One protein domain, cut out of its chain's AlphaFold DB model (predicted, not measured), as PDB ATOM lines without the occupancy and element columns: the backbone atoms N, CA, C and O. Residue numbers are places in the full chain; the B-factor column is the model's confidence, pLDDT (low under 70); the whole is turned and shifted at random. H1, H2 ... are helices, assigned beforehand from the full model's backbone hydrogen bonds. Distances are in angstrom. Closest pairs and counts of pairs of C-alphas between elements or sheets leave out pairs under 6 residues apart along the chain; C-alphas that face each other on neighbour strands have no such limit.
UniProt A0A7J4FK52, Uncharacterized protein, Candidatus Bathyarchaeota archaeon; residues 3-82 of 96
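What this domain is: This is residues 3 to 82 of the 96 residues of an uncharacterized protein of Candidatus Bathyarchaeota archaeon (UniProt A0A7J4FK52). H5 is the core: H1 crosses it, H3 packs on it, and H2 and H4, partly side by side, lie close by. The 80 printed residues include five named helices and no named strand: all helix. It is compact: radius of gyration of the C-alphas 12.0 A, spans 33 by 27 by 19 A.

How they stand to each other: H1, residues 14 to 22, touches H5, residues 67 to 81, at a steep tilt of 53 degrees, closest at C-alphas 17 and 71, 5.1 A. H2, residues 26 to 38, touches H4, residues 55 to 63, at a shallow tilt of 22 degrees, with residues 33 to 37 alone, closest at C-alphas 37 and 59, 6.4 A. H3, residues 42 to 45, touches residues 73 to 77 of H5, closest at C-alphas 45 and 73, 5.6 A. Every O i to N i+4 pair in H1, H2, H4 and H5 is within hydrogen-bond range.

Where its parts are: H1 begins at C-alpha 14 (30.291, -8.368, 20.956); H5 ends at C-alpha 81 (40.325, 2.965, 23.571).

The domain as a whole: The printed part has no cut; residue 49 is under pLDDT 70.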
ATOM      1  N   LYS A   3      25.876   5.809  30.823       88.94
ATOM      2  CA  LYS A   3      24.498   6.321  30.978       88.94
ATOM      3  C   LYS A   3      23.441   5.535  30.183       88.94
ATOM      4  O   LYS A   3      22.264   5.651  30.475       88.94
ATOM      5  N   LEU A   4      23.864   4.758  29.182       88.94
ATOM      6  CA  LEU A   4      23.012   3.874  28.378       88.94
ATOM      7  C   LEU A   4      23.106   2.416  28.862       88.94
ATOM      8  O   LEU A   4      22.751   1.498  28.131       88.94
ATOM      9  N   GLY A   5      23.623   2.171  30.070       90.62
ATOM     10  CA  GLY A   5      23.700   0.848  30.699       90.62
ATOM     11  C   GLY A   5      24.843  -0.051  30.218       90.62
ATOM     12  O   GLY A   5      24.873  -1.227  30.573       90.62
ATOM     13  N   PHE A   6      25.787   0.463  29.422       93.19
ATOM     14  CA  PHE A   6      26.973  -0.305  29.035       93.19
ATOM     15  C   PHE A   6      28.015  -0.311  30.151       93.19
ATOM     16  O   PHE A   6      28.420   0.741  30.644       93.19
ATOM     17  N   LYS A   7      28.530  -1.493  30.471       93.06
ATOM     18  CA  LYS A   7      29.682  -1.683  31.353       93.06
ATOM     19  C   LYS A   7      30.967  -1.535  30.544       93.06
ATOM     20  O   LYS A   7      31.212  -2.322  29.633       93.06
ATOM     21  N   ARG A   8      31.805  -0.546  30.878       90.12
ATOM     22  CA  ARG A   8      33.013  -0.200  30.104       90.12
ATOM     23  C   ARG A   8      33.955  -1.385  29.878       90.12
ATOM     24  O   ARG A   8      34.414  -1.579  28.759       90.12
ATOM     25  N   TYR A   9      34.185  -2.193  30.910       90.69
ATOM     26  CA  TYR A   9      35.055  -3.373  30.857       90.69
ATOM     27  C   TYR A   9      34.470  -4.548  30.050       90.69
ATOM     28  O   TYR A   9      35.188  -5.490  29.744       90.69
ATOM     29  N   LEU A  10      33.180  -4.500  29.688       95.19
ATOM     30  CA  LEU A  10      32.531  -5.493  28.824       95.19
ATOM     31  C   LEU A  10      32.339  -4.999  27.389       95.19
ATOM     32  O   LEU A  10      31.865  -5.762  26.551       95.19
ATOM     33  N   LEU A  11      32.712  -3.752  27.076       94.81
ATOM     34  CA  LEU A  11      32.509  -3.190  25.739       94.81
ATOM     35  C   LEU A  11      33.307  -3.925  24.656       94.81
ATOM     36  O   LEU A  11      32.943  -3.828  23.491       94.81
ATOM     37  N   THR A  12      34.354  -4.673  25.006       95.00
ATOM     38  CA  THR A  12      35.083  -5.543  24.072       95.00
ATOM     39  C   THR A  12      34.269  -6.778  23.661       95.00
ATOM     40  O   THR A  12      34.496  -7.319  22.578       95.00
ATOM     41  N   SER A  13      33.269  -7.195  24.446       97.31
ATOM     42  CA  SER A  13      32.413  -8.349  24.153       97.31
ATOM     43  C   SER A  13      31.282  -7.988  23.190       97.31
ATOM     44  O   SER A  13      30.338  -7.274  23.530       97.31
ATOM     45  N   VAL A  14      31.340  -8.545  21.976       97.44
ATOM     46  CA  VAL A  14      30.291  -8.368  20.956       97.44
ATOM     47  C   VAL A  14      28.946  -8.901  21.448       97.44
ATOM     48  O   VAL A  14      27.932  -8.236  21.257       97.44
ATOM     49  N   LYS A  15      28.936 -10.059  22.123       97.88
ATOM     50  CA  LYS A  15      27.713 -10.671  22.662       97.88
ATOM     51  C   LYS A  15      27.025  -9.748  23.669       97.88
ATOM     52  O   LYS A  15      25.853  -9.438  23.500       97.88
ATOM     53  N   TYR A  16      27.777  -9.250  24.654       97.81
ATOM     54  CA  TYR A  16      27.250  -8.321  25.658       97.81
ATOM     55  C   TYR A  16      26.701  -7.042  25.013       97.81
ATOM     56  O   TYR A  16      25.607  -6.589  25.346       97.81
ATOM     57  N   ASN A  17      27.443  -6.471  24.059       97.56
ATOM     58  CA  ASN A  17      27.000  -5.274  23.353       97.56
ATOM     59  C   ASN A  17      25.710  -5.524  22.571       97.56
ATOM     60  O   ASN A  17      24.818  -4.684  22.605       97.56
ATOM     61  N   PHE A  18      25.605  -6.656  21.875       98.12
ATOM     62  CA  PHE A  18      24.420  -7.018  21.104       98.12
ATOM     63  C   PHE A  18      23.187  -7.176  22.000       98.12
ATOM     64  O   PHE A  18      22.172  -6.531  21.747       98.12
ATOM     65  N   GLU A  19      23.301  -7.948  23.084       97.50
ATOM     66  CA  GLU A  19      22.228  -8.122  24.073       97.50
ATOM     67  C   GLU A  19      21.795  -6.776  24.666       97.50
ATOM     68  O   GLU A  19      20.603  -6.500  24.791       97.50
ATOM     69  N   ARG A  20      22.753  -5.889  24.970       96.88
ATOM     70  CA  ARG A  20      22.427  -4.553  25.474       96.88
ATOM     71  C   ARG A  20      21.718  -3.705  24.422       96.88
ATOM     72  O   ARG A  20      20.748  -3.036  24.763       96.88
ATOM     73  N   LEU A  21      22.175  -3.732  23.170       97.31
ATOM     74  CA  LEU A  21      21.574  -2.983  22.061       97.31
ATOM     75  C   LEU A  21      20.118  -3.397  21.803       97.31
ATOM     76  O   LEU A  21      19.309  -2.533  21.482       97.31
ATOM     77  N   GLN A  22      19.772  -4.676  21.974       97.25
ATOM     78  CA  GLN A  22      18.394  -5.167  21.825       97.25
ATOM     79  C   GLN A  22      17.418  -4.575  22.851       97.25
ATOM     80  O   GLN A  22      16.216  -4.554  22.611       97.25
ATOM     81  N   GLN A  23      17.924  -4.096  23.987       96.56
ATOM     82  CA  GLN A  23      17.120  -3.517  25.065       96.56
ATOM     83  C   GLN A  23      16.984  -1.992  24.966       96.56
ATOM     84  O   GLN A  23      16.385  -1.379  25.849       96.56
ATOM     85  N   LEU A  24      17.592  -1.363  23.957       95.94
ATOM     86  CA  LEU A  24      17.574   0.087  23.803       95.94
ATOM     87  C   LEU A  24      16.374   0.552  22.993       95.94
ATOM     88  O   LEU A  24      15.928  -0.097  22.047       95.94
ATOM     89  N   THR A  25      15.918   1.755  23.314       96.25
ATOM     90  CA  THR A  25      14.975   2.480  22.469       96.25
ATOM     91  C   THR A  25      15.647   2.944  21.173       96.25
ATOM     92  O   THR A  25      16.868   3.113  21.092       96.25
ATOM     93  N   ILE A  26      14.834   3.221  20.151       94.25
ATOM     94  CA  ILE A  26      15.299   3.768  18.865       94.25
ATOM     95  C   ILE A  26      16.098   5.065  19.075       94.25
ATOM     96  O   ILE A  26      17.130   5.283  18.442       94.25
ATOM     97  N   GLU A  27      15.660   5.905  20.013       95.50
ATOM     98  CA  GLU A  27      16.299   7.182  20.322       95.50
ATOM     99  C   GLU A  27      17.668   7.009  21.003       95.50
ATOM    100  O   GLU A  27      18.628   7.720  20.702       95.50
ATOM    101  N   GLU A  28      17.808   6.025  21.892       95.94
ATOM    102  CA  GLU A  28      19.105   5.671  22.476       95.94
ATOM    103  C   GLU A  28      20.052   5.069  21.436       95.94
ATOM    104  O   GLU A  28      21.243   5.394  21.426       95.94
ATOM    105  N   LEU A  29      19.532   4.243  20.523       96.00
ATOM    106  CA  LEU A  29      20.313   3.691  19.420       96.00
ATOM    107  C   LEU A  29      20.834   4.799  18.495       96.00
ATOM    108  O   LEU A  29      22.007   4.780  18.115       96.00
ATOM    109  N   ARG A  30      20.004   5.803  18.190       95.12
ATOM    110  CA  ARG A  30      20.410   6.992  17.427       95.12
ATOM    111  C   ARG A  30      21.550   7.738  18.123       95.12
ATOM    112  O   ARG A  30      22.575   8.010  17.501       95.12
ATOM    113  N   LYS A  31      21.442   7.966  19.437       95.12
ATOM    114  CA  LYS A  31      22.519   8.581  20.240       95.12
ATOM    115  C   LYS A  31      23.823   7.782  20.187       95.12
ATOM    116  O   LYS A  31      24.901   8.378  20.184       95.12
ATOM    117  N   ILE A  32      23.754   6.449  20.134       95.12
ATOM    118  CA  ILE A  32      24.943   5.598  19.968       95.12
ATOM    119  C   ILE A  32      25.575   5.813  18.596       95.12
ATOM    120  O   ILE A  32      26.781   6.052  18.530       95.12
ATOM    121  N   LYS A  33      24.790   5.760  17.516       95.12
ATOM    122  CA  LYS A  33      25.297   5.986  16.154       95.12
ATOM    123  C   LYS A  33      25.951   7.363  16.023       95.12
ATOM    124  O   LYS A  33      27.087   7.463  15.561       95.12
ATOM    125  N   GLU A  34      25.311   8.405  16.545       94.50
ATOM    126  CA  GLU A  34      25.878   9.756  16.583       94.50
ATOM    127  C   GLU A  34      27.180   9.831  17.383       94.50
ATOM    128  O   GLU A  34      28.139  10.478  16.955       94.50
ATOM    129  N   ALA A  35      27.241   9.169  18.541       93.62
ATOM    130  CA  ALA A  35      28.459   9.113  19.340       93.62
ATOM    131  C   ALA A  35      29.596   8.424  18.570       93.62
ATOM    132  O   ALA A  35      30.723   8.919  18.594       93.62
ATOM    133  N   LEU A  36      29.305   7.335  17.846       94.12
ATOM    134  CA  LEU A  36      30.269   6.633  16.994       94.12
ATOM    135  C   LEU A  36      30.806   7.539  15.879       94.12
ATOM    136  O   LEU A  36      32.022   7.596  15.680       94.12
ATOM    137  N   ILE A  37      29.933   8.294  15.208       93.31
ATOM    138  CA  ILE A  37      30.304   9.279  14.177       93.31
ATOM    139  C   ILE A  37      31.215  10.365  14.764       93.31
ATOM    140  O   ILE A  37      32.269  10.672  14.200       93.31
ATOM    141  N   LYS A  38      30.860  10.901  15.937       93.06
ATOM    142  CA  LYS A  38      31.617  11.959  16.625       93.06
ATOM    143  C   LYS A  38      33.006  11.525  17.093       93.06
ATOM    144  O   LYS A  38      33.855  12.385  17.293       93.06
ATOM    145  N   THR A  39      33.283  10.223  17.226       90.31
ATOM    146  CA  THR A  39      34.626   9.756  17.625       90.31
ATOM    147  C   THR A  39      35.729  10.140  16.636       90.31
ATOM    148  O   THR A  39      36.901  10.105  17.003       90.31
ATOM    149  N   GLY A  40      35.391  10.413  15.369       88.12
ATOM    150  CA  GLY A  40      36.378  10.662  14.312       88.12
ATOM    151  C   GLY A  40      37.223   9.434  13.941       88.12
ATOM    152  O   GLY A  40      38.079   9.512  13.064       88.12
ATOM    153  N   ARG A  41      36.975   8.266  14.551       89.06
ATOM    154  CA  ARG A  41      37.727   7.019  14.318       89.06
ATOM    155  C   ARG A  41      37.153   6.182  13.170       89.06
ATOM    156  O   ARG A  41      37.471   5.000  13.053       89.06
ATOM    157  N   TYR A  42      36.336   6.790  12.310       89.25
ATOM    158  CA  TYR A  42      35.544   6.128  11.268       89.25
ATOM    159  C   TYR A  42      36.361   5.173  10.387       89.25
ATOM    160  O   TYR A  42      35.916   4.057  10.147       89.25
ATOM    161  N   LYS A  43      37.597   5.530  10.007       89.12
ATOM    162  CA  LYS A  43      38.482   4.663   9.200       89.12
ATOM    163  C   LYS A  43      38.800   3.313   9.855       89.12
ATOM    164  O   LYS A  43      39.015   2.338   9.155       89.12
ATOM    165  N   ARG A  44      38.869   3.264  11.191       89.19
ATOM    166  CA  ARG A  44      39.179   2.038  11.952       89.19
ATOM    167  C   ARG A  44      37.927   1.301  12.417       89.19
ATOM    168  O   ARG A  44      37.992   0.121  12.744       89.19
ATOM    169  N   LEU A  45      36.807   2.013  12.498       91.12
ATOM    170  CA  LEU A  45      35.523   1.455  12.907       91.12
ATOM    171  C   LEU A  45      34.805   0.789  11.733       91.12
ATOM    172  O   LEU A  45      34.238  -0.293  11.897       91.12
ATOM    173  N   MET A  46      34.864   1.409  10.555       88.88
ATOM    174  CA  MET A  46      34.244   0.912   9.336       88.88
ATOM    175  C   MET A  46      34.924  -0.385   8.883       88.88
ATOM    176  O   MET A  46      36.129  -0.425   8.664       88.88
ATOM    177  N   ALA A  47      34.145  -1.455   8.731       78.06
ATOM    178  CA  ALA A  47      34.623  -2.757   8.259       78.06
ATOM    179  C   ALA A  47      34.765  -2.826   6.725       78.06
ATOM    180  O   ALA A  47      34.465  -3.862   6.140       78.06
ATOM    181  N   THR A  48      35.109  -1.732   6.047       72.56
ATOM    182  CA  THR A  48      35.193  -1.742   4.582       72.56
ATOM    183  C   THR A  48      36.603  -2.093   4.135       72.56
ATOM    184  O   THR A  48      37.579  -1.567   4.659       72.56
ATOM    185  N   GLY A  49      36.726  -2.934   3.106       68.19
ATOM    186  CA  GLY A  49      38.001  -3.187   2.417       68.19
ATOM    187  C   GLY A  49      38.505  -1.990   1.595       68.19
ATOM    188  O   GLY A  49      39.342  -2.153   0.714       68.19
ATOM    189  N   LYS A  50      37.964  -0.788   1.829       75.44
ATOM    190  CA  LYS A  50      38.292   0.426   1.085       75.44
ATOM    191  C   LYS A  50      39.474   1.107   1.767       75.44
ATOM    192  O   LYS A  50      39.422   1.373   2.962       75.44
ATOM    193  N   ALA A  51      40.513   1.438   1.005       70.00
ATOM    194  CA  ALA A  51      41.740   2.022   1.553       70.00
ATOM    195  C   ALA A  51      41.525   3.388   2.244       70.00
ATOM    196  O   ALA A  51      42.218   3.712   3.205       70.00
ATOM    197  N   TYR A  52      40.547   4.181   1.783       78.56
ATOM    198  CA  TYR A  52      40.301   5.543   2.273       78.56
ATOM    199  C   TYR A  52      38.803   5.877   2.347       78.56
ATOM    200  O   TYR A  52      38.292   6.594   1.483       78.56
ATOM    201  N   PRO A  53      38.073   5.368   3.356       85.94
ATOM    202  CA  PRO A  53      36.684   5.752   3.555       85.94
ATOM    203  C   PRO A  53      36.587   7.210   4.027       85.94
ATOM    204  O   PRO A  53      37.403   7.672   4.835       85.94
ATOM    205  N   LYS A  54      35.581   7.932   3.530       90.81
ATOM    206  CA  LYS A  54      35.229   9.294   3.956       90.81
ATOM    207  C   LYS A  54      34.269   9.272   5.153       90.81
ATOM    208  O   LYS A  54      33.645   8.252   5.449       90.81
ATOM    209  N   LYS A  55      34.139  10.406   5.846       90.50
ATOM    210  CA  LYS A  55      33.257  10.528   7.017       90.50
ATOM    211  C   LYS A  55      31.791  10.335   6.627       90.50
ATOM    212  O   LYS A  55      31.083   9.582   7.283       90.50
ATOM    213  N   GLU A  56      31.372  10.937   5.521       92.12
ATOM    214  CA  GLU A  56      29.997  10.881   5.010       92.12
ATOM    215  C   GLU A  56      29.621   9.450   4.594       92.12
ATOM    216  O   GLU A  56      28.477   9.023   4.733       92.12
ATOM    217  N   GLU A  57      30.598   8.678   4.106       91.56
ATOM    218  CA  GLU A  57      30.414   7.258   3.796       91.56
ATOM    219  C   GLU A  57      30.208   6.436   5.069       91.56
ATOM    220  O   GLU A  57      29.365   5.544   5.088       91.56
ATOM    221  N   PHE A  58      30.944   6.746   6.139       93.00
ATOM    222  CA  PHE A  58      30.753   6.097   7.431       93.00
ATOM    223  C   PHE A  58      29.393   6.423   8.047       93.00
ATOM    224  O   PHE A  58      28.736   5.511   8.537       93.00
ATOM    225  N   GLU A  59      28.958   7.684   7.984       93.88
ATOM    226  CA  GLU A  59      27.633   8.116   8.448       93.88
ATOM    227  C   GLU A  59      26.524   7.334   7.730       93.88
ATOM    228  O   GLU A  59      25.709   6.674   8.368       93.88
ATOM    229  N   LYS A  60      26.556   7.287   6.394       93.62
ATOM    230  CA  LYS A  60      25.591   6.493   5.614       93.62
ATOM    231  C   LYS A  60      25.684   5.000   5.922       93.62
ATOM    232  O   LYS A  60      24.666   4.315   5.994       93.62
ATOM    233  N   TRP A  61      26.892   4.473   6.091       93.94
ATOM    234  CA  TRP A  61      27.100   3.056   6.365       93.94
ATOM    235  C   TRP A  61      26.545   2.645   7.729       93.94
ATOM    236  O   TRP A  61      25.803   1.665   7.786       93.94
ATOM    237  N   ILE A  62      26.867   3.387   8.798       93.81
ATOM    238  CA  ILE A  62      26.452   3.065  10.173       93.81
ATOM    239  C   ILE A  62      24.941   3.204  10.354       93.81
ATOM    240  O   ILE A  62      24.348   2.439  11.117       93.81
ATOM    241  N   GLU A  63      24.298   4.119   9.624       93.25
ATOM    242  CA  GLU A  63      22.846   4.268   9.692       93.25
ATOM    243  C   GLU A  63      22.095   3.039   9.176       93.25
ATOM    244  O   GLU A  63      21.088   2.648   9.767       93.25
ATOM    245  N   ASN A  64      22.643   2.371   8.160       92.44
ATOM    246  CA  ASN A  64      22.052   1.187   7.536       92.44
ATOM    247  C   ASN A  64      22.499  -0.144   8.172       92.44
ATOM    248  O   ASN A  64      22.146  -1.214   7.679       92.44
ATOM    249  N   GLN A  65      23.305  -0.112   9.238       93.50
ATOM    250  CA  GLN A  65      23.792  -1.329   9.887       93.50
ATOM    251  C   GLN A  65      22.767  -1.947  10.842       93.50
ATOM    252  O   GLN A  65      22.052  -1.257  11.568       93.50
ATOM    253  N   ASN A  66      22.778  -3.279  10.905       95.38
ATOM    254  CA  ASN A  66      22.049  -4.032  11.921       95.38
ATOM    255  C   ASN A  66      22.741  -3.955  13.298       95.38
ATOM    256  O   ASN A  66      23.903  -3.550  13.425       95.38
ATOM    257  N   LEU A  67      22.035  -4.388  14.348       97.12
ATOM    258  CA  LEU A  67      22.551  -4.351  15.721       97.12
ATOM    259  C   LEU A  67      23.850  -5.152  15.887       97.12
ATOM    260  O   LEU A  67      24.732  -4.734  16.634       97.12
ATOM    261  N   GLN A  68      24.005  -6.264  15.164       96.94
ATOM    262  CA  GLN A  68      25.215  -7.087  15.216       96.94
ATOM    263  C   GLN A  68      26.437  -6.323  14.692       96.94
ATOM    264  O   GLN A  68      27.510  -6.350  15.297       96.94
ATOM    265  N   ALA A  69      26.296  -5.602  13.584       95.56
ATOM    266  CA  ALA A  69      27.358  -4.764  13.044       95.56
ATOM    267  C   ALA A  69      27.693  -3.602  13.996       95.56
ATOM    268  O   ALA A  69      28.872  -3.341  14.243       95.56
ATOM    269  N   ILE A  70      26.691  -2.975  14.619       96.50
ATOM    270  CA  ILE A  70      26.912  -1.933  15.637       96.50
ATOM    271  C   ILE A  70      27.649  -2.511  16.859       96.50
ATOM    272  O   ILE A  70      28.610  -1.905  17.332       96.50
ATOM    273  N   ALA A  71      27.286  -3.710  17.325       97.56
ATOM    274  CA  ALA A  71      27.966  -4.396  18.428       97.56
ATOM    275  C   ALA A  71      29.455  -4.653  18.132       97.56
ATOM    276  O   ALA A  71      30.312  -4.457  19.000       97.56
ATOM    277  N   ASN A  72      29.776  -5.031  16.890       96.50
ATOM    278  CA  ASN A  72      31.156  -5.182  16.426       96.50
ATOM    279  C   ASN A  72      31.911  -3.846  16.402       96.50
ATOM    280  O   ASN A  72      33.072  -3.781  16.812       96.50
ATOM    281  N   VAL A  73      31.268  -2.767  15.950       95.94
ATOM    282  CA  VAL A  73      31.864  -1.422  15.948       95.94
ATOM    283  C   VAL A  73      32.170  -0.953  17.372       95.94
ATOM    284  O   VAL A  73      33.253  -0.417  17.613       95.94
ATOM    285  N   LEU A  74      31.267  -1.203  18.324       96.00
ATOM    286  CA  LEU A  74      31.483  -0.912  19.745       96.00
ATOM    287  C   LEU A  74      32.680  -1.683  20.312       96.00
ATOM    288  O   LEU A  74      33.533  -1.082  20.962       96.00
ATOM    289  N   SER A  75      32.782  -2.978  20.002       96.12
ATOM    290  CA  SER A  75      33.918  -3.816  20.412       96.12
ATOM    291  C   SER A  75      35.246  -3.283  19.877       96.12
ATOM    292  O   SER A  75      36.188  -3.073  20.643       96.12
ATOM    293  N   ARG A  76      35.307  -2.925  18.591       94.88
ATOM    294  CA  ARG A  76      36.500  -2.293  18.004       94.88
ATOM    295  C   ARG A  76      36.826  -0.970  18.675       94.88
ATOM    296  O   ARG A  76      37.987  -0.715  18.972       94.88
ATOM    297  N   LEU A  77      35.827  -0.123  18.922       94.75
ATOM    298  CA  LEU A  77      36.044   1.144  19.612       94.75
ATOM    299  C   LEU A  77      36.646   0.925  21.005       94.75
ATOM    300  O   LEU A  77      37.561   1.659  21.371       94.75
ATOM    301  N   ALA A  78      36.173  -0.082  21.743       93.75
ATOM    302  CA  ALA A  78      36.690  -0.437  23.060       93.75
ATOM    303  C   ALA A  78      38.161  -0.864  22.998       93.75
ATOM    304  O   ALA A  78      38.988  -0.273  23.685       93.75
ATOM    305  N   VAL A  79      38.506  -1.777  22.085       92.31
ATOM    306  CA  VAL A  79      39.897  -2.208  21.843       92.31
ATOM    307  C   VAL A  79      40.790  -1.027  21.447       92.31
ATOM    308  O   VAL A  79      41.943  -0.922  21.855       92.31
ATOM    309  N   LEU A  80      40.267  -0.090  20.652       91.12
ATOM    310  CA  LEU A  80      40.999   1.114  20.257       91.12
ATOM    311  C   LEU A  80      41.159   2.131  21.397       91.12
ATOM    312  O   LEU A  80      41.986   3.040  21.276       91.12
ATOM    313  N   ALA A  81      40.320   2.061  22.427       89.88
ATOM    314  CA  ALA A  81      40.325   2.965  23.571       89.88
ATOM    315  C   ALA A  81      41.098   2.403  24.772       89.88
ATOM    316  O   ALA A  81      41.415   3.169  25.681       89.88
ATOM    317  N   GLU A  82      41.393   1.101  24.788       87.06
ATOM    318  CA  GLU A  82      42.224   0.481  25.816       87.06
ATOM    319  C   GLU A  82      43.649   1.042  25.819       87.06
ATOM    320  O   GLU A  82      44.252   1.329  24.777       87.06
TER     321      GLU A  82